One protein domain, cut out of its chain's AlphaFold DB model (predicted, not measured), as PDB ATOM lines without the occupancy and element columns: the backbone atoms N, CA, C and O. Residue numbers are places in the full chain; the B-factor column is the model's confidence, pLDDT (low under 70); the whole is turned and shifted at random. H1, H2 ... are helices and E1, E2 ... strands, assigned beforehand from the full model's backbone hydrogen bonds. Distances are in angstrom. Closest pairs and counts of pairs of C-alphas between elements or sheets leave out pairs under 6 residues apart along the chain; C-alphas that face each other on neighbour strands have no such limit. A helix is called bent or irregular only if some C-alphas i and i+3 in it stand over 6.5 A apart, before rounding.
ATOM      1  N   ALA A  38     -12.367 -38.405  10.427       96.06
ATOM      2  CA  ALA A  38     -12.604 -38.420  11.863       96.06
ATOM      3  C   ALA A  38     -12.056 -39.705  12.504       96.06
ATOM      4  O   ALA A  38     -12.182 -40.794  11.939       96.06
ATOM      5  N   LEU A  39     -11.495 -39.562  13.703       96.56
ATOM      6  CA  LEU A  39     -11.318 -40.647  14.654       96.56
ATOM      7  C   LEU A  39     -12.687 -40.943  15.279       96.56
ATOM      8  O   LEU A  39     -13.153 -40.244  16.178       96.56
ATOM      9  N   ASP A  40     -13.336 -41.965  14.745       95.81
ATOM     10  CA  ASP A  40     -14.634 -42.470  15.172       95.81
ATOM     11  C   ASP A  40     -14.601 -43.989  15.411       95.81
ATOM     12  O   ASP A  40     -13.596 -44.663  15.167       95.81
ATOM     13  N   GLU A  41     -15.740 -44.536  15.831       95.06
ATOM     14  CA  GLU A  41     -15.933 -45.971  16.066       95.06
ATOM     15  C   GLU A  41     -15.502 -46.835  14.867       95.06
ATOM     16  O   GLU A  41     -14.885 -47.887  15.029       95.06
ATOM     17  N   LYS A  42     -15.785 -46.383  13.638       94.31
ATOM     18  CA  LYS A  42     -15.455 -47.129  12.421       94.31
ATOM     19  C   LYS A  42     -13.950 -47.152  12.185       94.31
ATOM     20  O   LYS A  42     -13.412 -48.201  11.842       94.31
ATOM     21  N   SER A  43     -13.276 -46.018  12.339       94.06
ATOM     22  CA  SER A  43     -11.823 -45.913  12.189       94.06
ATOM     23  C   SER A  43     -11.070 -46.648  13.308       94.06
ATOM     24  O   SER A  43      -9.998 -47.206  13.068       94.06
ATOM     25  N   ALA A  44     -11.654 -46.718  14.506       94.88
ATOM     26  CA  ALA A  44     -11.068 -47.379  15.666       94.88
ATOM     27  C   ALA A  44     -11.337 -48.892  15.729       94.88
ATOM     28  O   ALA A  44     -10.710 -49.592  16.522       94.88
ATOM     29  N   ALA A  45     -12.236 -49.423  14.896       93.81
ATOM     30  CA  ALA A  45     -12.613 -50.834  14.918       93.81
ATOM     31  C   ALA A  45     -11.407 -51.778  14.722       93.81
ATOM     32  O   ALA A  45     -10.708 -51.721  13.713       93.81
ATOM     33  N   GLY A  46     -11.171 -52.685  15.674       92.06
ATOM     34  CA  GLY A  46     -10.028 -53.610  15.633       92.06
ATOM     35  C   GLY A  46      -8.673 -52.953  15.926       92.06
ATOM     36  O   GLY A  46      -7.631 -53.534  15.619       92.06
ATOM     37  N   LEU A  47      -8.676 -51.743  16.494       94.88
ATOM     38  CA  LEU A  47      -7.500 -51.104  17.078       94.88
ATOM     39  C   LEU A  47      -7.561 -51.189  18.606       94.88
ATOM     40  O   LEU A  47      -8.636 -51.196  19.203       94.88
ATOM     41  N   GLY A  48      -6.397 -51.241  19.240       93.81
ATOM     42  CA  GLY A  48      -6.250 -51.341  20.689       93.81
ATOM     43  C   GLY A  48      -4.940 -50.733  21.164       93.81
ATOM     44  O   GLY A  48      -4.290 -50.005  20.417       93.81
ATOM     45  N   GLY A  49      -4.568 -51.013  22.416       92.50
ATOM     46  CA  GLY A  49      -3.290 -50.554  22.975       92.50
ATOM     47  C   GLY A  49      -3.134 -49.031  22.963       92.50
ATOM     48  O   GLY A  49      -2.027 -48.524  22.813       92.50
ATOM     49  N   PHE A  50      -4.245 -48.289  23.051       95.50
ATOM     50  CA  PHE A  50      -4.214 -46.838  22.937       95.50
ATOM     51  C   PHE A  50      -3.414 -46.224  24.087       95.50
ATOM     52  O   PHE A  50      -3.679 -46.492  25.257       95.50
ATOM     53  N   ALA A  51      -2.451 -45.371  23.759       96.12
ATOM     54  CA  ALA A  51      -1.636 -44.648  24.729       96.12
ATOM     55  C   ALA A  51      -1.207 -43.303  24.145       96.12
ATOM     56  O   ALA A  51      -1.093 -43.159  22.928       96.12
ATOM     57  N   CYS A  52      -0.928 -42.310  24.982       96.25
ATOM     58  CA  CYS A  52      -0.311 -41.087  24.473       96.25
ATOM     59  C   CYS A  52       1.113 -41.380  23.981       96.25
ATOM     60  O   CYS A  52       1.820 -42.203  24.559       96.25
ATOM     61  N   ALA A  53       1.557 -40.706  22.919       92.38
ATOM     62  CA  ALA A  53       2.853 -41.005  22.304       92.38
ATOM     63  C   ALA A  53       4.075 -40.560  23.127       92.38
ATOM     64  O   ALA A  53       5.189 -41.003  22.841       92.38
ATOM     65  N   ASN A  54       3.871 -39.708  24.134       86.00
ATOM     66  CA  ASN A  54       4.925 -39.267  25.040       86.00
ATOM     67  C   ASN A  54       5.390 -40.418  25.936       86.00
ATOM     68  O   ASN A  54       4.581 -41.191  26.449       86.00
ATOM     69  N   GLU A  55       6.697 -40.502  26.168       73.75
ATOM     70  CA  GLU A  55       7.264 -41.513  27.057       73.75
ATOM     71  C   GLU A  55       6.683 -41.420  28.474       73.75
ATOM     72  O   GLU A  55       6.512 -40.335  29.030       73.75
ATOM     73  N   GLY A  56       6.360 -42.581  29.052       70.19
ATOM     74  CA  GLY A  56       5.805 -42.685  30.403       70.19
ATOM     75  C   GLY A  56       4.359 -42.206  30.552       70.19
ATOM     76  O   GLY A  56       3.839 -42.209  31.669       70.19
ATOM     77  N   ALA A  57       3.693 -41.804  29.466       75.44
ATOM     78  CA  ALA A  57       2.289 -41.434  29.526       75.44
ATOM     79  C   ALA A  57       1.395 -42.668  29.764       75.44
ATOM     80  O   ALA A  57       1.686 -43.753  29.250       75.44
ATOM     81  N   PRO A  58       0.313 -42.528  30.549       76.69
ATOM     82  CA  PRO A  58      -0.565 -43.645  30.864       76.69
ATOM     83  C   PRO A  58      -1.290 -44.161  29.615       76.69
ATOM     84  O   PRO A  58      -1.564 -43.413  28.673       76.69
ATOM     85  N   ALA A  59      -1.638 -45.448  29.645       90.94
ATOM     86  CA  ALA A  59      -2.541 -46.034  28.665       90.94
ATOM     87  C   ALA A  59      -3.926 -45.371  28.742       90.94
ATOM     88  O   ALA A  59      -4.412 -45.022  29.823       90.94
ATOM     89  N   LEU A  60      -4.561 -45.227  27.585       94.75
ATOM     90  CA  LEU A  60      -5.940 -44.775  27.448       94.75
ATOM     91  C   LEU A  60      -6.886 -45.965  27.636       94.75
ATOM     92  O   LEU A  60      -6.542 -47.093  27.282       94.75
ATOM     93  N   GLN A  61      -8.092 -45.731  28.165       93.56
ATOM     94  CA  GLN A  61      -9.095 -46.803  28.247       93.56
ATOM     95  C   GLN A  61      -9.681 -47.111  26.866       93.56
ATOM     96  O   GLN A  61     -10.025 -48.254  26.572       93.56
ATOM     97  N   GLY A  62      -9.748 -46.102  25.998       94.06
ATOM     98  CA  GLY A  62     -10.128 -46.262  24.603       94.06
ATOM     99  C   GLY A  62      -9.728 -45.070  23.743       94.06
ATOM    100  O   GLY A  62      -9.205 -44.064  24.224       94.06
ATOM    101  N   TRP A  63     -10.011 -45.181  22.447       94.94
ATOM    102  CA  TRP A  63      -9.712 -44.142  21.458       94.94
ATOM    103  C   TRP A  63     -10.378 -42.795  21.782       94.94
ATOM    104  O   TRP A  63      -9.818 -41.746  21.473       94.94
ATOM    105  N   SER A  64     -11.548 -42.804  22.432       95.62
ATOM    106  CA  SER A  64     -12.315 -41.600  22.781       95.62
ATOM    107  C   SER A  64     -11.623 -40.713  23.814       95.62
ATOM    108  O   SER A  64     -11.908 -39.518  23.887       95.62
ATOM    109  N   ASP A  65     -10.681 -41.268  24.579       96.19
ATOM    110  CA  ASP A  65      -9.982 -40.556  25.651       96.19
ATOM    111  C   ASP A  65      -8.772 -39.764  25.146       96.19
ATOM    112  O   ASP A  65      -8.010 -39.217  25.945       96.19
ATOM    113  N   TYR A  66      -8.577 -39.663  23.829       95.50
ATOM    114  CA  TYR A  66      -7.406 -39.016  23.236       95.50
ATOM    115  C   TYR A  66      -7.163 -37.580  23.715       95.50
ATOM    116  O   TYR A  66      -6.026 -37.113  23.731       95.50
ATOM    117  N   LYS A  67      -8.215 -36.875  24.151       95.56
ATOM    118  CA  LYS A  67      -8.121 -35.517  24.709       95.56
ATOM    119  C   LYS A  67      -7.351 -35.436  26.027       95.56
ATOM    120  O   LYS A  67      -6.964 -34.345  26.441       95.56
ATOM    121  N   THR A  68      -7.101 -36.566  26.679       94.00
ATOM    122  CA  THR A  68      -6.220 -36.640  27.851       94.00
ATOM    123  C   THR A  68      -4.743 -36.510  27.471       94.00
ATOM    124  O   THR A  68      -3.947 -36.034  28.279       94.00
ATOM    125  N   CYS A  69      -4.373 -36.859  26.234       95.00
ATOM    126  CA  CYS A  69      -3.012 -36.700  25.743       95.00
ATOM    127  C   CYS A  69      -2.707 -35.226  25.492       95.00
ATOM    128  O   CYS A  69      -3.506 -34.561  24.833       95.00
ATOM    129  N   PRO A  70      -1.573 -34.691  25.966       93.62
ATOM    130  CA  PRO A  70      -1.239 -33.289  25.756       93.62
ATOM    131  C   PRO A  70      -1.106 -32.982  24.260       93.62
ATOM    132  O   PRO A  70      -0.588 -33.790  23.489       93.62
ATOM    133  N   ALA A  71      -1.579 -31.804  23.860       94.94
ATOM    134  CA  ALA A  71      -1.385 -31.314  22.506       94.94
ATOM    135  C   ALA A  71       0.065 -30.840  22.306       94.94
ATOM    136  O   ALA A  71       0.670 -30.262  23.213       94.94
ATOM    137  N   ASN A  72       0.614 -31.068  21.117       93.19
ATOM    138  CA  ASN A  72       1.903 -30.529  20.698       93.19
ATOM    139  C   ASN A  72       1.785 -29.044  20.295       93.19
ATOM    140  O   ASN A  72       0.720 -28.430  20.403       93.19
ATOM    141  N   ALA A  73       2.881 -28.451  19.812       93.38
ATOM    142  CA  ALA A  73       2.921 -27.037  19.422       93.38
ATOM    143  C   ALA A  73       1.941 -26.672  18.287       93.38
ATOM    144  O   ALA A  73       1.576 -25.510  18.134       93.38
ATOM    145  N   GLN A  74       1.500 -27.660  17.510       92.88
ATOM    146  CA  GLN A  74       0.542 -27.540  16.416       92.88
ATOM    147  C   GLN A  74      -0.904 -27.791  16.877       92.88
ATOM    148  O   GLN A  74      -1.817 -27.784  16.056       92.88
ATOM    149  N   GLY A  75      -1.129 -28.024  18.174       95.25
ATOM    150  CA  GLY A  75      -2.448 -28.351  18.715       95.25
ATOM    151  C   GLY A  75      -2.882 -29.799  18.462       95.25
ATOM    152  O   GLY A  75      -4.039 -30.131  18.704       95.25
ATOM    153  N   LEU A  76      -1.981 -30.666  17.986       96.81
ATOM    154  CA  LEU A  76      -2.279 -32.068  17.692       96.81
ATOM    155  C   LEU A  76      -1.957 -32.956  18.888       96.81
ATOM    156  O   LEU A  76      -0.926 -32.799  19.542       96.81
ATOM    157  N   ARG A  77      -2.820 -33.932  19.147       96.75
ATOM    158  CA  ARG A  77      -2.652 -34.940  20.196       96.75
ATOM    159  C   ARG A  77      -2.142 -36.223  19.561       96.75
ATOM    160  O   ARG A  77      -2.773 -36.756  18.651       96.75
ATOM    161  N   GLU A  78      -0.993 -36.702  20.017       96.88
ATOM    162  CA  GLU A  78      -0.367 -37.900  19.460       96.88
ATOM    163  C   GLU A  78      -0.742 -39.152  20.257       96.88
ATOM    164  O   GLU A  78      -0.512 -39.227  21.468       96.88
ATOM    165  N   ILE A  79      -1.290 -40.144  19.561       97.12
ATOM    166  CA  ILE A  79      -1.842 -41.367  20.144       97.12
ATOM    167  C   ILE A  79      -1.176 -42.565  19.474       97.12
ATOM    168  O   ILE A  79      -1.306 -42.762  18.262       97.12
ATOM    169  N   ARG A  80      -0.468 -43.375  20.256       96.69
ATOM    170  CA  ARG A  80      -0.024 -44.707  19.846       96.69
ATOM    171  C   ARG A  80      -1.203 -45.663  19.856       96.69
ATOM    172  O   ARG A  80      -2.082 -45.554  20.709       96.69
ATOM    173  N   PHE A  81      -1.214 -46.579  18.904       96.25
ATOM    174  CA  PHE A  81      -2.237 -47.605  18.796       96.25
ATOM    175  C   PHE A  81      -1.658 -48.858  18.151       96.25
ATOM    176  O   PHE A  81      -0.641 -48.817  17.456       96.25
ATOM    177  N   GLU A  82      -2.353 -49.963  18.356       94.75
ATOM    178  CA  GLU A  82      -1.969 -51.282  17.888       94.75
ATOM    179  C   GLU A  82      -3.118 -51.933  17.127       94.75
ATOM    180  O   GLU A  82      -4.286 -51.563  17.276       94.75
ATOM    181  N   PHE A  83      -2.794 -52.929  16.311       93.44
ATOM    182  CA  PHE A  83      -3.802 -53.815  15.751       93.44
ATOM    183  C   PHE A  83      -4.219 -54.848  16.790       93.44
ATOM    184  O   PHE A  83      -3.378 -55.580  17.304       93.44
ATOM    185  N   GLN A  84      -5.520 -54.937  17.063       88.31
ATOM    186  CA  GLN A  84      -6.054 -56.069  17.810       88.31
ATOM    187  C   GLN A  84      -6.069 -57.283  16.886       88.31
ATOM    188  O   GLN A  84      -6.809 -57.328  15.900       88.31
ATOM    189  N   GLU A  85      -5.211 -58.243  17.194       82.00
ATOM    190  CA  GLU A  85      -5.203 -59.562  16.574       82.00
ATOM    191  C   GLU A  85      -5.983 -60.547  17.452       82.00
ATOM    192  O   GLU A  85      -6.176 -60.325  18.645       82.00
ATOM    193  N   ASP A  86      -6.450 -61.649  16.866       77.69
ATOM    194  CA  ASP A  86      -7.070 -62.729  17.638       77.69
ATOM    195  C   ASP A  86      -5.995 -63.436  18.483       77.69
ATOM    196  O   ASP A  86      -5.055 -64.023  17.935       77.69
ATOM    197  N   ASP A  87      -6.152 -63.426  19.809       74.75
ATOM    198  CA  ASP A  87      -5.237 -64.063  20.768       74.75
ATOM    199  C   ASP A  87      -4.925 -65.531  20.433       74.75
ATOM    200  O   ASP A  87      -3.833 -66.030  20.720       74.75
ATOM    201  N   ARG A  88      -5.863 -66.250  19.799       78.31
ATOM    202  CA  ARG A  88      -5.654 -67.643  19.370       78.31
ATOM    203  C   ARG A  88      -4.631 -67.749  18.246       78.31
ATOM    204  O   ARG A  88      -3.915 -68.745  18.166       78.31
ATOM    205  N   LEU A  89      -4.571 -66.746  17.370       77.00
ATOM    206  CA  LEU A  89      -3.582 -66.674  16.297       77.00
ATOM    207  C   LEU A  89      -2.215 -66.278  16.848       77.00
ATOM    208  O   LEU A  89      -1.218 -66.883  16.451       77.00
ATOM    209  N   VAL A  90      -2.168 -65.337  17.798       75.50
ATOM    210  CA  VAL A  90      -0.926 -64.927  18.476       75.50
ATOM    211  C   VAL A  90      -0.254 -66.124  19.153       75.50
ATOM    212  O   VAL A  90       0.935 -66.353  18.955       75.50
ATOM    213  N   GLN A  91      -1.026 -66.966  19.850       76.81
ATOM    214  CA  GLN A  91      -0.513 -68.185  20.495       76.81
ATOM    215  C   GLN A  91       0.015 -69.245  19.515       76.81
ATOM    216  O   GLN A  91       0.770 -70.130  19.914       76.81
ATOM    217  N   LEU A  92      -0.391 -69.197  18.242       78.50
ATOM    218  CA  LEU A  92      -0.005 -70.196  17.248       78.50
ATOM    219  C   LEU A  92       1.360 -69.898  16.612       78.50
ATOM    220  O   LEU A  92       2.068 -70.835  16.241       78.50
ATOM    221  N   ALA A  93       1.708 -68.620  16.425       71.25
ATOM    222  CA  ALA A  93       2.986 -68.221  15.839       71.25
ATOM    223  C   ALA A  93       3.290 -66.724  16.019       71.25
ATOM    224  O   ALA A  93       2.458 -65.881  15.683       71.25
ATOM    225  N   ASP A  94       4.554 -66.401  16.309       69.12
ATOM    226  CA  ASP A  94       5.122 -65.042  16.437       69.12
ATOM    227  C   ASP A  94       4.838 -64.129  15.227       69.12
ATOM    228  O   ASP A  94       4.848 -62.896  15.299       69.12
ATOM    229  N   ARG A  95       4.552 -64.717  14.055       67.62
ATOM    230  CA  ARG A  95       4.152 -63.954  12.863       67.62
ATOM    231  C   ARG A  95       2.887 -63.118  13.101       67.62
ATOM    232  O   ARG A  95       2.723 -62.106  12.425       67.62
ATOM    233  N   TRP A  96       2.047 -63.510  14.057       69.75
ATOM    234  CA  TRP A  96       0.807 -62.835  14.444       69.75
ATOM    235  C   TRP A  96       0.964 -61.911  15.657       69.75
ATOM    236  O   TRP A  96       0.047 -61.168  15.963       69.75
ATOM    237  N   GLU A  97       2.115 -61.927  16.327       76.31
ATOM    238  CA  GLU A  97       2.366 -61.111  17.519       76.31
ATOM    239  C   GLU A  97       2.640 -59.639  17.175       76.31
ATOM    240  O   GLU A  97       3.476 -59.338  16.322       76.31
ATOM    241  N   GLY A  98       1.985 -58.713  17.869       83.81
ATOM    242  CA  GLY A  98       2.252 -57.282  17.747       83.81
ATOM    243  C   GLY A  98       1.841 -56.665  16.406       83.81
ATOM    244  O   GLY A  98       1.368 -57.318  15.472       83.81
ATOM    245  N   THR A  99       2.035 -55.354  16.305       92.25
ATOM    246  CA  THR A  99       1.567 -54.572  15.157       92.25
ATOM    247  C   THR A  99       2.538 -54.672  13.984       92.25
ATOM    248  O   THR A  99       3.720 -54.353  14.103       92.25
ATOM    249  N   LYS A 100       2.041 -55.115  12.819       93.69
ATOM    250  CA  LYS A 100       2.855 -55.279  11.605       93.69
ATOM    251  C   LYS A 100       2.216 -54.667  10.363       93.69
ATOM    252  O   LYS A 100       1.041 -54.898  10.086       93.69
ATOM    253  N   ILE A 101       3.021 -54.004   9.534       94.62
ATOM    254  CA  ILE A 101       2.642 -53.574   8.181       94.62
ATOM    255  C   ILE A 101       3.461 -54.357   7.162       94.62
ATOM    256  O   ILE A 101       4.687 -54.370   7.206       94.62
ATOM    257  N   ALA A 102       2.770 -55.045   6.249       92.62
ATOM    258  CA  ALA A 102       3.388 -55.908   5.239       92.62
ATOM    259  C   ALA A 102       4.407 -56.919   5.822       92.62
ATOM    260  O   ALA A 102       5.389 -57.268   5.172       92.62
ATOM    261  N   GLY A 103       4.165 -57.390   7.052       91.50
ATOM    262  CA  GLY A 103       5.035 -58.327   7.772       91.50
ATOM    263  C   GLY A 103       6.188 -57.687   8.555       91.50
ATOM    264  O   GLY A 103       6.905 -58.411   9.241       91.50
ATOM    265  N   HIS A 104       6.350 -56.364   8.502       95.06
ATOM    266  CA  HIS A 104       7.351 -55.626   9.270       95.06
ATOM    267  C   HIS A 104       6.752 -55.131  10.594       95.06
ATOM    268  O   HIS A 104       5.719 -54.461  10.539       95.06
ATOM    269  N   PRO A 105       7.363 -55.435  11.756       95.56
ATOM    270  CA  PRO A 105       6.988 -54.836  13.036       95.56
ATOM    271  C   PRO A 105       7.095 -53.313  12.988       95.56
ATOM    272  O   PRO A 105       8.098 -52.778  12.508       95.56
ATOM    273  N   VAL A 106       6.052 -52.627  13.449       97.06
ATOM    274  CA  VAL A 106       5.985 -51.165  13.445       97.06
ATOM    275  C   VAL A 106       5.288 -50.631  14.691       97.06
ATOM    276  O   VAL A 106       4.330 -51.219  15.189       97.06
ATOM    277  N   ILE A 107       5.720 -49.452  15.114       96.50
ATOM    278  CA  ILE A 107       5.030 -48.582  16.055       96.50
ATOM    279  C   ILE A 107       4.180 -47.612  15.234       96.50
ATOM    280  O   ILE A 107       4.690 -46.905  14.356       96.50
ATOM    281  N   LEU A 108       2.879 -47.577  15.517       97.69
ATOM    282  CA  LEU A 108       1.937 -46.669  14.870       97.69
ATOM    283  C   LEU A 108       1.581 -45.524  15.809       97.69
ATOM    284  O   LEU A 108       1.357 -45.717  17.002       97.69
ATOM    285  N   THR A 109       1.527 -44.311  15.273       97.94
ATOM    286  CA  THR A 109       1.048 -43.132  15.997       97.94
ATOM    287  C   THR A 109       0.167 -42.298  15.089       97.94
ATOM    288  O   THR A 109       0.581 -41.942  13.993       97.94
ATOM    289  N   MET A 110      -1.036 -41.958  15.537       97.75
ATOM    290  CA  MET A 110      -1.880 -40.969  14.868       97.75
ATOM    291  C   MET A 110      -1.758 -39.616  15.569       97.75
ATOM    292  O   MET A 110      -1.655 -39.554  16.793       97.75
ATOM    293  N   ALA A 111      -1.782 -38.540  14.792       97.75
ATOM    294  CA  ALA A 111      -1.887 -37.174  15.283       97.75
ATOM    295  C   ALA A 111      -3.319 -36.689  15.048       97.75
ATOM    296  O   ALA A 111      -3.794 -36.696  13.911       97.75
ATOM    297  N   VAL A 112      -4.013 -36.307  16.117       97.94
ATOM    298  CA  VAL A 112      -5.451 -36.009  16.098       97.94
ATOM    299  C   VAL A 112      -5.700 -34.573  16.543       97.94
ATOM    300  O   VAL A 112      -5.104 -34.112  17.517       97.94
ATOM    301  N   THR A 113      -6.564 -33.852  15.830       97.56
ATOM    302  CA  THR A 113      -6.961 -32.484  16.189       97.56
ATOM    303  C   THR A 113      -7.875 -32.466  17.417       97.56
ATOM    304  O   THR A 113      -8.386 -33.497  17.853       97.56
ATOM    305  N   GLU A 114      -8.142 -31.281  17.965       96.69
ATOM    306  CA  GLU A 114      -9.090 -31.109  19.074       96.69
ATOM    307  C   GLU A 114     -10.524 -31.555  18.714       96.69
ATOM    308  O   GLU A 114     -11.290 -31.993  19.576       96.69
ATOM    309  N   GLU A 115     -10.888 -31.477  17.436       96.38
ATOM    310  CA  GLU A 115     -12.186 -31.888  16.891       96.38
ATOM    311  C   GLU A 115     -12.264 -33.394  16.608       96.38
ATOM    312  O   GLU A 115     -13.321 -33.888  16.218       96.38
ATOM    313  N   GLY A 116     -11.171 -34.138  16.802       96.75
ATOM    314  CA  GLY A 116     -11.125 -35.573  16.545       96.75
ATOM    315  C   GLY A 116     -10.867 -35.920  15.084       96.75
ATOM    316  O   GLY A 116     -11.303 -36.972  14.634       96.75
ATOM    317  N   VAL A 117     -10.189 -35.064  14.317       97.12
ATOM    318  CA  VAL A 117      -9.769 -35.383  12.942       97.12
ATOM    319  C   VAL A 117      -8.349 -35.934  12.954       97.12
ATOM    320  O   VAL A 117      -7.471 -35.368  13.596       97.12
ATOM    321  N   ILE A 118      -8.102 -37.021  12.227       97.44
ATOM    322  CA  ILE A 118      -6.767 -37.599  12.058       97.44
ATOM    323  C   ILE A 118      -5.993 -36.711  11.081       97.44
ATOM    324  O   ILE A 118      -6.197 -36.779   9.870       97.44
ATOM    325  N   ASP A 119      -5.116 -35.855  11.594       97.31
ATOM    326  CA  ASP A 119      -4.334 -34.912  10.790       97.31
ATOM    327  C   ASP A 119      -3.032 -35.531  10.262       97.31
ATOM    328  O   ASP A 119      -2.527 -35.141   9.207       97.31
ATOM    329  N   GLY A 120      -2.531 -36.563  10.944       97.19
ATOM    330  CA  GLY A 120      -1.367 -37.305  10.490       97.19
ATOM    331  C   GLY A 120      -1.278 -38.724  11.035       97.19
ATOM    332  O   GLY A 120      -1.940 -39.097  12.004       97.19
ATOM    333  N   LEU A 121      -0.429 -39.514  10.391       98.12
ATOM    334  CA  LEU A 121      -0.080 -40.873  10.759       98.12
ATOM    335  C   LEU A 121       1.433 -41.040  10.634       98.12
ATOM    336  O   LEU A 121       2.018 -40.733   9.597       98.12
ATOM    337  N   ARG A 122       2.056 -41.567  11.681       98.19
ATOM    338  CA  ARG A 122       3.469 -41.914  11.729       98.19
ATOM    339  C   ARG A 122       3.612 -43.423  11.888       98.19
ATOM    340  O   ARG A 122       2.965 -44.031  12.741       98.19
ATOM    341  N   ILE A 123       4.452 -44.008  11.046       98.44
ATOM    342  CA  ILE A 123       4.755 -45.438  10.995       98.44
ATOM    343  C   ILE A 123       6.263 -45.563  11.147       98.44
ATOM    344  O   ILE A 123       7.002 -45.089  10.289       98.44
ATOM    345  N   VAL A 124       6.728 -46.187  12.222       98.06
ATOM    346  CA  VAL A 124       8.164 -46.391  12.463       98.06
ATOM    347  C   VAL A 124       8.406 -47.870  12.670       98.06
ATOM    348  O   VAL A 124       7.668 -48.506  13.411       98.06
ATOM    349  N   THR A 125       9.405 -48.439  12.010       97.62
ATOM    350  CA  THR A 125       9.825 -49.821  12.274       97.62
ATOM    351  C   THR A 125      10.246 -49.980  13.729       97.62
ATOM    352  O   THR A 125      11.009 -49.157  14.226       97.62
ATOM    353  N   ASP A 126       9.764 -51.032  14.380       94.50
ATOM    354  CA  ASP A 126      10.037 -51.318  15.791       94.50
ATOM    355  C   ASP A 126      11.451 -51.905  15.966       94.50
ATOM    356  O   ASP A 126      11.771 -52.965  15.412       94.50
ATOM    357  N   ASP A 127      12.313 -51.195  16.691       90.38
ATOM    358  CA  ASP A 127      13.700 -51.572  16.974       90.38
ATOM    359  C   ASP A 127      13.835 -52.568  18.138       90.38
ATOM    360  O   ASP A 127      14.793 -53.356  18.165       90.38
ATOM    361  N   GLU A 128      12.835 -52.616  19.020       89.44
ATOM    362  CA  GLU A 128      12.717 -53.576  20.120       89.44
ATOM    363  C   GLU A 128      12.220 -54.950  19.640       89.44
ATOM    364  O   GLU A 128      12.435 -55.975  20.297       89.44
ATOM    365  N   ALA A 129      11.633 -55.020  18.441       89.00
ATOM    366  CA  ALA A 129      11.238 -56.280  17.823       89.00
ATOM    367  C   ALA A 129      12.427 -57.243  17.637       89.00
ATOM    368  O   ALA A 129      13.588 -56.853  17.444       89.00
ATOM    369  N   SER A 130      12.138 -58.550  17.633       86.81
ATOM    370  CA  SER A 130      13.181 -59.579  17.582       86.81
ATOM    371  C   SER A 130      14.132 -59.396  16.380       86.81
ATOM    372  O   SER A 130      13.689 -59.069  15.269       86.81
ATOM    373  N   PRO A 131      15.447 -59.669  16.533       84.94
ATOM    374  CA  PRO A 131      16.422 -59.508  15.451       84.94
ATOM    375  C   PRO A 131      16.043 -60.238  14.154       84.94
ATOM    376  O   PRO A 131      16.407 -59.810  13.061       84.94
ATOM    377  N   TYR A 132      15.316 -61.356  14.263       84.88
ATOM    378  CA  TYR A 132      14.857 -62.130  13.113       84.88
ATOM    379  C   TYR A 132      13.827 -61.375  12.264       84.88
ATOM    380  O   TYR A 132      13.889 -61.473  11.035       84.88
ATOM    381  N   LEU A 133      12.912 -60.638  12.902       84.94
ATOM    382  CA  LEU A 133      11.853 -59.889  12.230       84.94
ATOM    383  C   LEU A 133      12.354 -58.550  11.679       84.94
ATOM    384  O   LEU A 133      11.924 -58.147  10.600       84.94
ATOM    385  N   ARG A 134      13.308 -57.897  12.359       87.62
ATOM    386  CA  ARG A 134      13.801 -56.573  11.944       87.62
ATOM    387  C   ARG A 134      14.927 -56.569  10.908       87.62
ATOM    388  O   ARG A 134      15.130 -55.540  10.295       87.62
ATOM    389  N   LYS A 135      15.623 -57.690  10.646       85.88
ATOM    390  CA  LYS A 135      16.817 -57.789   9.750       85.88
ATOM    391  C   LYS A 135      16.641 -57.347   8.276       85.88
ATOM    392  O   LYS A 135      17.521 -57.607   7.452       85.88
ATOM    393  N   LYS A 136      15.456 -56.858   7.910       92.00
ATOM    394  CA  LYS A 136      15.060 -56.380   6.579       92.00
ATOM    395  C   LYS A 136      14.070 -55.213   6.690       92.00
ATOM    396  O   LYS A 136      13.188 -55.087   5.838       92.00
ATOM    397  N   ALA A 137      14.146 -54.418   7.752       96.00
ATOM    398  CA  ALA A 137      13.188 -53.347   8.015       96.00
ATOM    399  C   ALA A 137      13.144 -52.336   6.854       96.00
ATOM    400  O   ALA A 137      12.056 -51.951   6.424       96.00
ATOM    401  N   TYR A 138      14.293 -52.043   6.238       96.44
ATOM    402  CA  TYR A 138      14.438 -51.189   5.056       96.44
ATOM    403  C   TYR A 138      13.539 -51.587   3.870       96.44
ATOM    404  O   TYR A 138      13.195 -50.734   3.049       96.44
ATOM    405  N   LEU A 139      13.114 -52.856   3.761       96.94
ATOM    406  CA  LEU A 139      12.206 -53.308   2.697       96.94
ATOM    407  C   LEU A 139      10.776 -52.773   2.855       96.94
ATOM    408  O   LEU A 139      10.043 -52.734   1.863       96.94
ATOM    409  N   LEU A 140      10.391 -52.296   4.045       98.25
ATOM    410  CA  LEU A 140       9.109 -51.618   4.247       98.25
ATOM    411  C   LEU A 140       8.972 -50.405   3.312       98.25
ATOM    412  O   LEU A 140       7.884 -50.148   2.804       98.25
ATOM    413  N   SER A 141      10.076 -49.728   2.978       98.06
ATOM    414  CA  SER A 141      10.089 -48.592   2.044       98.06
ATOM    415  C   SER A 141       9.555 -48.935   0.647       98.06
ATOM    416  O   SER A 141       8.944 -48.111  -0.034       98.06
ATOM    417  N   ILE A 142       9.756 -50.176   0.193       97.06
ATOM    418  CA  ILE A 142       9.223 -50.660  -1.083       97.06
ATOM    419  C   ILE A 142       7.708 -50.822  -0.963       97.06
ATOM    420  O   ILE A 142       6.975 -50.385  -1.845       97.06
ATOM    421  N   LYS A 143       7.235 -51.383   0.155       97.19
ATOM    422  CA  LYS A 143       5.807 -51.590   0.425       97.19
ATOM    423  C   LYS A 143       5.038 -50.287   0.569       97.19
ATOM    424  O   LYS A 143       3.939 -50.179   0.037       97.19
ATOM    425  N   VAL A 144       5.642 -49.277   1.181       96.81
ATOM    426  CA  VAL A 144       5.076 -47.925   1.263       96.81
ATOM    427  C   VAL A 144       4.924 -47.320  -0.134       96.81
ATOM    428  O   VAL A 144       3.850 -46.839  -0.487       96.81
ATOM    429  N   ARG A 145       5.959 -47.407  -0.978       96.00
ATOM    430  CA  ARG A 145       5.885 -46.910  -2.362       96.00
ATOM    431  C   ARG A 145       4.892 -47.693  -3.221       96.00
ATOM    432  O   ARG A 145       4.246 -47.101  -4.074       96.00
ATOM    433  N   GLU A 146       4.748 -49.000  -3.015       94.25
ATOM    434  CA  GLU A 146       3.706 -49.798  -3.675       94.25
ATOM    435  C   GLU A 146       2.302 -49.344  -3.248       94.25
ATOM    436  O   GLU A 146       1.445 -49.156  -4.109       94.25
ATOM    437  N   HIS A 147       2.090 -49.104  -1.949       94.06
ATOM    438  CA  HIS A 147       0.800 -48.688  -1.386       94.06
ATOM    439  C   HIS A 147       0.347 -47.312  -1.878       94.06
ATOM    440  O   HIS A 147      -0.796 -47.152  -2.299       94.06
ATOM    441  N   TYR A 148       1.252 -46.330  -1.893       93.31
ATOM    442  CA  TYR A 148       0.955 -44.961  -2.337       93.31
ATOM    443  C   TYR A 148       1.236 -44.720  -3.826       93.31
ATOM    444  O   TYR A 148       1.216 -43.577  -4.283       93.31
ATOM    445  N   GLY A 149       1.526 -45.768  -4.599       93.44
ATOM    446  CA  GLY A 149       1.933 -45.673  -6.000       93.44
ATOM    447  C   GLY A 149       3.413 -45.309  -6.170       93.44
ATOM    448  O   GLY A 149       3.936 -44.399  -5.517       93.44
ATOM    449  N   ARG A 150       4.087 -46.028  -7.076       93.06
ATOM    450  CA  ARG A 150       5.549 -45.973  -7.257       93.06
ATOM    451  C   ARG A 150       6.048 -44.680  -7.904       93.06
ATOM    452  O   ARG A 150       7.185 -44.293  -7.656       93.06
ATOM    453  N   ASP A 151       5.208 -44.013  -8.686       94.00
ATOM    454  CA  ASP A 151       5.562 -42.778  -9.389       94.00
ATOM    455  C   ASP A 151       5.387 -41.540  -8.494       94.00
ATOM    456  O   ASP A 151       4.631 -41.567  -7.520       94.00
ATOM    457  N   GLY A 152       6.066 -40.438  -8.828       94.88
ATOM    458  CA  GLY A 152       5.899 -39.141  -8.152       94.88
ATOM    459  C   GLY A 152       6.619 -38.989  -6.808       94.88
ATOM    460  O   GLY A 152       6.399 -38.000  -6.115       94.88
ATOM    461  N   TRP A 153       7.470 -39.945  -6.432       97.69
ATOM    462  CA  TRP A 153       8.384 -39.800  -5.299       97.69
ATOM    463  C   TRP A 153       9.634 -39.025  -5.710       97.69
ATOM    464  O   TRP A 153      10.241 -39.325  -6.738       97.69
ATOM    465  N   THR A 154      10.050 -38.078  -4.875       98.25
ATOM    466  CA  THR A 154      11.368 -37.443  -4.959       98.25
ATOM    467  C   THR A 154      12.227 -38.023  -3.853       98.25
ATOM    468  O   THR A 154      11.908 -37.824  -2.689       98.25
ATOM    469  N   CYS A 155      13.278 -38.760  -4.206       98.00
ATOM    470  CA  CYS A 155      14.170 -39.397  -3.241       98.00
ATOM    471  C   CYS A 155      15.593 -38.857  -3.377       98.00
ATOM    472  O   CYS A 155      16.097 -38.715  -4.493       98.00
ATOM    473  N   VAL A 156      16.240 -38.598  -2.244       98.25
ATOM    474  CA  VAL A 156      17.614 -38.103  -2.152       98.25
ATOM    475  C   VAL A 156      18.429 -39.057  -1.287       98.25
ATOM    476  O   VAL A 156      18.086 -39.310  -0.131       98.25
ATOM    477  N   ASP A 157      19.523 -39.570  -1.846       98.19
ATOM    478  CA  ASP A 157      20.537 -40.285  -1.076       98.19
ATOM    479  C   ASP A 157      21.409 -39.276  -0.327       98.19
ATOM    480  O   ASP A 157      22.014 -38.378  -0.918       98.19
ATOM    481  N   LEU A 158      21.475 -39.427   0.991       97.44
ATOM    482  CA  LEU A 158      22.279 -38.593   1.868       97.44
ATOM    483  C   LEU A 158      23.727 -39.103   1.918       97.44
ATOM    484  O   LEU A 158      23.975 -40.311   1.819       97.44
ATOM    485  N   PRO A 159      24.707 -38.200   2.100       96.38
ATOM    486  CA  PRO A 159      26.106 -38.584   2.180       96.38
ATOM    487  C   PRO A 159      26.382 -39.477   3.395       96.38
ATOM    488  O   PRO A 159      25.751 -39.356   4.450       96.38
ATOM    489  N   ARG A 160      27.388 -40.345   3.243       96.50
ATOM    490  CA  ARG A 160      27.933 -41.128   4.352       96.50
ATOM    491  C   ARG A 160      28.662 -40.206   5.325       96.50
ATOM    492  O   ARG A 160      29.457 -39.365   4.904       96.50
ATOM    493  N   GLU A 161      28.438 -40.403   6.611       96.19
ATOM    494  CA  GLU A 161      29.244 -39.795   7.664       96.19
ATOM    495  C   GLU A 161      30.535 -40.601   7.899       96.19
ATOM    496  O   GLU A 161      30.601 -41.797   7.584       96.19
ATOM    497  N   PRO A 162      31.599 -39.975   8.437       96.19
ATOM    498  CA  PRO A 162      32.843 -40.673   8.739       96.19
ATOM    499  C   PRO A 162      32.619 -41.907   9.622       96.19
ATOM    500  O   PRO A 162      32.017 -41.828  10.688       96.19
ATOM    501  N   GLY A 163      33.149 -43.052   9.186       93.62
ATOM    502  CA  GLY A 163      33.019 -44.323   9.902       93.62
ATOM    503  C   GLY A 163      31.739 -45.104   9.595       93.62
ATOM    504  O   GLY A 163      31.626 -46.241  10.049       93.62
ATOM    505  N   GLU A 164      30.810 -44.558   8.803       96.94
ATOM    506  CA  GLU A 164      29.663 -45.325   8.325       96.94
ATOM    507  C   GLU A 164      30.081 -46.332   7.242       96.94
ATOM    508  O   GLU A 164      30.805 -46.007   6.293       96.94
ATOM    509  N   THR A 165      29.607 -47.573   7.362       95.75
ATOM    510  CA  THR A 165      29.944 -48.657   6.428       95.75
ATOM    511  C   THR A 165      28.715 -49.423   5.961       95.75
ATOM    512  O   THR A 165      27.652 -49.409   6.581       95.75
ATOM    513  N   GLU A 166      28.855 -50.093   4.822       95.44
ATOM    514  CA  GLU A 166      27.802 -50.914   4.235       95.44
ATOM    515  C   GLU A 166      27.631 -52.267   4.942       95.44
ATOM    516  O   GLU A 166      28.518 -52.791   5.625       95.44
ATOM    517  N   ILE A 167      26.461 -52.865   4.742       92.62
ATOM    518  CA  ILE A 167      26.082 -54.173   5.269       92.62
ATOM    519  C   ILE A 167      25.855 -55.099   4.082       92.62
ATOM    520  O   ILE A 167      24.907 -54.925   3.322       92.62
ATOM    521  N   GLY A 168      26.734 -56.088   3.904       88.56
ATOM    522  CA  GLY A 168      26.602 -57.052   2.806       88.56
ATOM    523  C   GLY A 168      26.578 -56.395   1.421       88.56
ATOM    524  O   GLY A 168      25.824 -56.841   0.563       88.56
ATOM    525  N   GLY A 169      27.348 -55.318   1.225       91.81
ATOM    526  CA  GLY A 169      27.382 -54.555  -0.028       91.81
ATOM    527  C   GLY A 169      26.266 -53.520  -0.191       91.81
ATOM    528  O   GLY A 169      26.181 -52.889  -1.240       91.81
ATOM    529  N   MET A 170      25.389 -53.343   0.806       94.19
ATOM    530  CA  MET A 170      24.293 -52.373   0.757       94.19
ATOM    531  C   MET A 170      24.486 -51.239   1.761       94.19
ATOM    532  O   MET A 170      24.789 -51.467   2.932       94.19
ATOM    533  N   PHE A 171      24.253 -50.018   1.296       96.94
ATOM    534  CA  PHE A 171      24.197 -48.813   2.109       96.94
ATOM    535  C   PHE A 171      22.960 -48.020   1.696       96.94
ATOM    536  O   PHE A 171      22.840 -47.657   0.527       96.94
ATOM    537  N   VAL A 172      22.053 -47.754   2.632       97.81
ATOM    538  CA  VAL A 172      20.864 -46.931   2.392       97.81
ATOM    539  C   VAL A 172      20.809 -45.842   3.449       97.81
ATOM    540  O   VAL A 172      20.781 -46.128   4.640       97.81
ATOM    541  N   LYS A 173      20.780 -44.587   3.017       98.31
ATOM    542  CA  LYS A 173      20.517 -43.425   3.868       98.31
ATOM    543  C   LYS A 173      19.761 -42.444   2.987       98.31
ATOM    544  O   LYS A 173      20.372 -41.629   2.311       98.31
ATOM    545  N   GLN A 174      18.451 -42.634   2.892       98.50
ATOM    546  CA  GLN A 174      17.630 -42.001   1.862       98.50
ATOM    547  C   GLN A 174      16.401 -41.347   2.481       98.50
ATOM    548  O   GLN A 174      15.705 -41.972   3.286       98.50
ATOM    549  N   GLU A 175      16.129 -40.120   2.058       98.62
ATOM    550  CA  GLU A 175      14.889 -39.400   2.337       98.62
ATOM    551  C   GLU A 175      14.059 -39.331   1.059       98.62
ATOM    552  O   GLU A 175      14.592 -39.095  -0.025       98.62
ATOM    553  N   CYS A 176      12.761 -39.580   1.177       98.56
ATOM    554  CA  CYS A 176      11.817 -39.533   0.077       98.56
ATOM    555  C   CYS A 176      10.582 -38.725   0.467       98.56
ATOM    556  O   CYS A 176       9.982 -38.980   1.511       98.56
ATOM    557  N   ASP A 177      10.130 -37.858  -0.432       98.25
ATOM    558  CA  ASP A 177       8.902 -37.084  -0.278       98.25
ATOM    559  C   ASP A 177       7.952 -37.330  -1.453       98.25
ATOM    560  O   ASP A 177       8.372 -37.558  -2.596       98.25
ATOM    561  N   LYS A 178       6.650 -37.270  -1.179       96.31
ATOM    562  CA  LYS A 178       5.592 -37.328  -2.192       96.31
ATOM    563  C   LYS A 178       4.358 -36.566  -1.727       96.31
ATOM    564  O   LYS A 178       3.969 -36.664  -0.570       96.31
ATOM    565  N   SER A 179       3.676 -35.898  -2.652       94.69
ATOM    566  CA  SER A 179       2.329 -35.368  -2.425       94.69
ATOM    567  C   SER A 179       1.335 -36.107  -3.316       94.69
ATOM    568  O   SER A 179       1.540 -36.210  -4.526       94.69
ATOM    569  N   ALA A 180       0.273 -36.655  -2.729       88.69
ATOM    570  CA  ALA A 180      -0.765 -37.388  -3.453       88.69
ATOM    571  C   ALA A 180      -2.075 -37.416  -2.662       88.69
ATOM    572  O   ALA A 180      -2.059 -37.474  -1.436       88.69
ATOM    573  N   ASP A 181      -3.212 -37.391  -3.364       85.94
ATOM    574  CA  ASP A 181      -4.554 -37.567  -2.787       85.94
ATOM    575  C   ASP A 181      -4.861 -36.668  -1.573       85.94
ATOM    576  O   ASP A 181      -5.491 -37.100  -0.607       85.94
ATOM    577  N   GLY A 182      -4.396 -35.413  -1.606       88.88
ATOM    578  CA  GLY A 182      -4.582 -34.461  -0.504       88.88
ATOM    579  C   GLY A 182      -3.717 -34.750   0.727       88.88
ATOM    580  O   GLY A 182      -4.058 -34.325   1.829       88.88
ATOM    581  N   ARG A 183      -2.610 -35.478   0.556       93.12
ATOM    582  CA  ARG A 183      -1.656 -35.837   1.611       93.12
ATOM    583  C   ARG A 183      -0.230 -35.494   1.206       93.12
ATOM    584  O   ARG A 183       0.109 -35.523   0.022       93.12
ATOM    585  N   ASN A 184       0.603 -35.249   2.208       96.44
ATOM    586  CA  ASN A 184       2.051 -35.181   2.088       96.44
ATOM    587  C   ASN A 184       2.666 -36.379   2.808       96.44
ATOM    588  O   ASN A 184       2.345 -36.650   3.965       96.44
ATOM    589  N   LEU A 185       3.547 -37.083   2.112       97.62
ATOM    590  CA  LEU A 185       4.279 -38.234   2.602       97.62
ATOM    591  C   LEU A 185       5.753 -37.886   2.713       97.62
ATOM    592  O   LEU A 185       6.333 -37.387   1.749       97.62
ATOM    593  N   LYS A 186       6.344 -38.224   3.854       98.38
ATOM    594  CA  LYS A 186       7.786 -38.236   4.072       98.38
ATOM    595  C   LYS A 186       8.209 -39.624   4.495       98.38
ATOM    596  O   LYS A 186       7.516 -40.262   5.285       98.38
ATOM    597  N   MET A 187       9.327 -40.103   3.983       98.56
ATOM    598  CA  MET A 187       9.856 -41.413   4.325       98.56
ATOM    599  C   MET A 187      11.370 -41.355   4.461       98.56
ATOM    600  O   MET A 187      12.056 -40.938   3.534       98.56
ATOM    601  N   TRP A 188      11.892 -41.849   5.580       98.56
ATOM    602  CA  TRP A 188      13.321 -42.062   5.779       98.56
ATOM    603  C   TRP A 188      13.602 -43.559   5.802       98.56
ATOM    604  O   TRP A 188      12.985 -44.297   6.565       98.56
ATOM    605  N   THR A 189      14.537 -44.016   4.972       98.69
ATOM    606  CA  THR A 189      15.061 -45.387   5.000       98.69
ATOM    607  C   THR A 189      16.539 -45.393   5.383       98.69
ATOM    608  O   THR A 189      17.338 -44.649   4.804       98.69
ATOM    609  N   LYS A 190      16.912 -46.253   6.335       97.94
ATOM    610  CA  LYS A 190      18.291 -46.448   6.799       97.94
ATOM    611  C   LYS A 190      18.665 -47.927   6.738       97.94
ATOM    612  O   LYS A 190      17.900 -48.769   7.189       97.94
ATOM    613  N   LEU A 191      19.839 -48.222   6.189       97.06
ATOM    614  CA  LEU A 191      20.517 -49.515   6.250       97.06
ATOM    615  C   LEU A 191      22.032 -49.295   6.162       97.06
ATOM    616  O   LEU A 191      22.576 -49.167   5.064       97.06
ATOM    617  N   PHE A 192      22.714 -49.232   7.299       96.56
ATOM    618  CA  PHE A 192      24.170 -49.064   7.366       96.56
ATOM    619  C   PHE A 192      24.688 -49.373   8.771       96.56
ATOM    620  O   PHE A 192      23.927 -49.447   9.731       96.56
ATOM    621  N   ARG A 193      25.998 -49.562   8.920       95.31
ATOM    622  CA  ARG A 193      26.641 -49.540  10.238       95.31
ATOM    623  C   ARG A 193      27.103 -48.133  10.542       95.31
ATOM    624  O   ARG A 193      27.824 -47.558   9.730       95.31
ATOM    625  N   GLY A 194      26.729 -47.616  11.705       94.00
ATOM    626  CA  GLY A 194      27.294 -46.392  12.257       94.00
ATOM    627  C   GLY A 194      28.757 -46.564  12.674       94.00
ATOM    628  O   GLY A 194      29.288 -47.678  12.732       94.00
ATOM    629  N   ALA A 195      29.408 -45.449  13.006       92.25
ATOM    630  CA  ALA A 195      30.805 -45.441  13.427       92.25
ATOM    631  C   ALA A 195      31.052 -46.380  14.626       92.25
ATOM    632  O   ALA A 195      30.378 -46.302  15.653       92.25
ATOM    633  N   GLY A 196      32.023 -47.287  14.487       87.44
ATOM    634  CA  GLY A 196      32.395 -48.249  15.534       87.44
ATOM    635  C   GLY A 196      31.376 -49.372  15.787       87.44
ATOM    636  O   GLY A 196      31.548 -50.156  16.722       87.44
ATOM    637  N   GLN A 197      30.308 -49.475  14.987       90.25
ATOM    638  CA  GLN A 197      29.397 -50.615  15.046       90.25
ATOM    639  C   GLN A 197      29.988 -51.813  14.285       90.25
ATOM    640  O   GLN A 197      30.482 -51.680  13.169       90.25
ATOM    641  N   GLU A 198      29.889 -53.009  14.871       85.62
ATOM    642  CA  GLU A 198      30.396 -54.252  14.284       85.62
ATOM    643  C   GLU A 198      29.391 -55.406  14.422       85.62
ATOM    644  O   GLU A 198      28.445 -55.374  15.218       85.62
ATOM    645  N   GLY A 199      29.604 -56.466  13.636       84.38
ATOM    646  CA  GLY A 199      28.809 -57.688  13.701       84.38
ATOM    647  C   GLY A 199      27.324 -57.443  13.413       84.38
ATOM    648  O   GLY A 199      26.961 -57.035  12.305       84.38
ATOM    649  N   LYS A 200      26.477 -57.738  14.412       84.06
ATOM    650  CA  LYS A 200      25.006 -57.634  14.359       84.06
ATOM    651  C   LYS A 200      24.458 -56.272  14.804       84.06
ATOM    652  O   LYS A 200      23.242 -56.117  14.837       84.06
ATOM    653  N   ARG A 201      25.318 -55.316  15.170       87.75
ATOM    654  CA  ARG A 201      24.909 -53.940  15.470       87.75
ATOM    655  C   ARG A 201      24.941 -53.134  14.175       87.75
ATOM    656  O   ARG A 201      25.988 -53.071  13.533       87.75
ATOM    657  N   TYR A 202      23.794 -52.605  13.780       92.12
ATOM    658  CA  TYR A 202      23.618 -51.793  12.586       92.12
ATOM    659  C   TYR A 202      22.294 -51.030  12.652       92.12
ATOM    660  O   TYR A 202      21.384 -51.447  13.369       92.12
ATOM    661  N   GLU A 203      22.194 -49.966  11.864       94.00
ATOM    662  CA  GLU A 203      20.954 -49.254  11.579       94.00
ATOM    663  C   GLU A 203      20.200 -49.991  10.468       94.00
ATOM    664  O   GLU A 203      20.755 -50.229   9.393       94.00
ATOM    665  N   ASP A 204      18.947 -50.360  10.723       95.56
ATOM    666  CA  ASP A 204      17.999 -50.881   9.732       95.56
ATOM    667  C   ASP A 204      16.602 -50.414  10.135       95.56
ATOM    668  O   ASP A 204      16.003 -50.958  11.064       95.56
ATOM    669  N   SER A 205      16.118 -49.349   9.503       97.25
ATOM    670  CA  SER A 205      14.853 -48.727   9.884       97.25
ATOM    671  C   SER A 205      14.162 -48.014   8.732       97.25
ATOM    672  O   SER A 205      14.781 -47.579   7.754       97.25
ATOM    673  N   VAL A 206      12.844 -47.899   8.869       98.62
ATOM    674  CA  VAL A 206      11.997 -47.056   8.029       98.62
ATOM    675  C   VAL A 206      11.093 -46.236   8.936       98.62
ATOM    676  O   VAL A 206      10.390 -46.793   9.778       98.62
ATOM    677  N   SER A 207      11.081 -44.921   8.738       98.56
ATOM    678  CA  SER A 207      10.051 -44.038   9.278       98.56
ATOM    679  C   SER A 207       9.244 -43.443   8.134       98.56
ATOM    680  O   SER A 207       9.792 -43.082   7.095       98.56
ATOM    681  N   VAL A 208       7.930 -43.367   8.310       98.56
ATOM    682  CA  VAL A 208       7.000 -42.753   7.366       98.56
ATOM    683  C   VAL A 208       6.112 -41.792   8.131       98.56
ATOM    684  O   VAL A 208       5.542 -42.158   9.157       98.56
ATOM    685  N   GLU A 209       5.952 -40.592   7.601       98.25
ATOM    686  CA  GLU A 209       4.961 -39.623   8.040       98.25
ATOM    687  C   GLU A 209       3.993 -39.369   6.893       98.25
ATOM    688  O   GLU A 209       4.398 -39.051   5.777       98.25
ATOM    689  N   VAL A 210       2.705 -39.512   7.174       97.75
ATOM    690  CA  VAL A 210       1.612 -39.179   6.267       97.75
ATOM    691  C   VAL A 210       0.833 -38.070   6.938       97.75
ATOM    692  O   VAL A 210       0.283 -38.265   8.015       97.75
ATOM    693  N   THR A 211       0.794 -36.897   6.329       97.06
ATOM    694  CA  THR A 211       0.119 -35.719   6.880       97.06
ATOM    695  C   THR A 211      -0.907 -35.212   5.895       97.06
ATOM    696  O   THR A 211      -0.779 -35.392   4.680       97.06
ATOM    697  N   ARG A 212      -1.959 -34.584   6.409       94.50
ATOM    698  CA  ARG A 212      -2.938 -33.919   5.562       94.50
ATOM    699  C   ARG A 212      -2.250 -32.773   4.823       94.50
ATOM    700  O   ARG A 212      -1.525 -31.982   5.423       94.50
ATOM    701  N   ALA A 213      -2.463 -32.675   3.516       88.56
ATOM    702  CA  ALA A 213      -2.011 -31.508   2.779       88.56
ATOM    703  C   ALA A 213      -2.810 -30.288   3.253       88.56
ATOM    704  O   ALA A 213      -4.034 -30.357   3.395       88.56
TER     705      ALA A 213
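Overview. This is residues 38 to 213 of the 216 residues of an uncharacterized protein of Skermanella stibiiresistens SB22 (UniProt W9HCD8). One broad, twisted sheet of eight strands makes a wall through the domain, with H5 packed along one face over E8 and short, irregular H2 over E2, near the E1 edge. H3 sits off the sheet, past the end of E2. The 176 printed residues hold five named helices and eight named strands, in the order H1 E1 H2 E2 H3 E3 E4 H4 H5 E5 E6 E7 E8. The sheet, antiparallel throughout, has the order E1 E2 E3 E4 E8 E7 E6 E5; the class is mixed, helices and strands. The whole is compact, with a radius of gyration of the C-alphas of 17.5 A and spans of 47 by 41 by 31 A.

Arrangement. H1, residues 41 to 44, is only just not on the sheet, with 4 pairs of C-alphas within 10 A. E1, residues 47 to 52, is an edge strand, antiparallel to E2, residues 77 to 83; N 48 and O 82 are 2.9 A apart. H2, residues 63 to 68, is irregular, with C-alphas 64 and 67 7.6 A apart. Its height over the sheet is 8.0 A, and it runs along E2 at 27 degrees on the local plane; the closest C-alphas are those of Tyr 66 and Ile 79, 6.8 A. H3, residues 87 to 90, is not on the sheet. E3, residues 104 to 112, neighbours E2, with N 79 and O 110 2.9 A apart, and forms a hairpin with E4, residues 118 to 125, with N 109 and O 122 2.9 A apart. H4, residues 131 to 134, only grazes the sheet, with residues 133 to 134. H5, residues 137 to 147, lies over E8, residues 203 to 212, at a height over the sheet of 7.7 A and along it at 7 degrees on the local plane; the C-alphas of Ala 137 and Ser 205 are closest, 5.3 A. H2 and H5 on one face of the sheet make two layers. E5, residues 154 to 157, E6, residues 172 to 180, E7, residues 183 to 192, and E8 form a meander, each strand the antiparallel neighbour of the one before: N 156 and O 175 are 2.8 A apart, N 185 and O 178 2.7 A, N 209 and O 186 2.8 A. E4 and E8 are antiparallel neighbours, with an angle of 172 degrees between their N-to-C directions, and N 123 and O 208 are 2.9 A apart, within hydrogen-bond range. O i to N i+4 pairs within hydrogen-bond range number 4 of 7 in H5 and 0 of 2 in H2, which has 2 of 3 O i to N i+3 pairs; H1, H3 and H4 are too short for an i+4 pair.

Along the chain. H1 begins at C-alpha 41, (-15.933, -45.971, 16.066). E2 is 19.4 A long, E3 24.4 A, E4 20.6 A, H5 16.2 A, E6 24.4 A, E7 29.6 A and E8 29.0 A. E8 ends at C-alpha 212, (-2.938, -33.919, 5.562).

Size, cuts and confidence. The C-alphas of Glu 41 and Pro 162, the two farthest apart, are 49.6 A apart. The printed part has no cut; the links H3 to E3 and E5 to E6 are long. Mean pLDDT of the printed part is 92.7, and residues 94 to 96 are under 70.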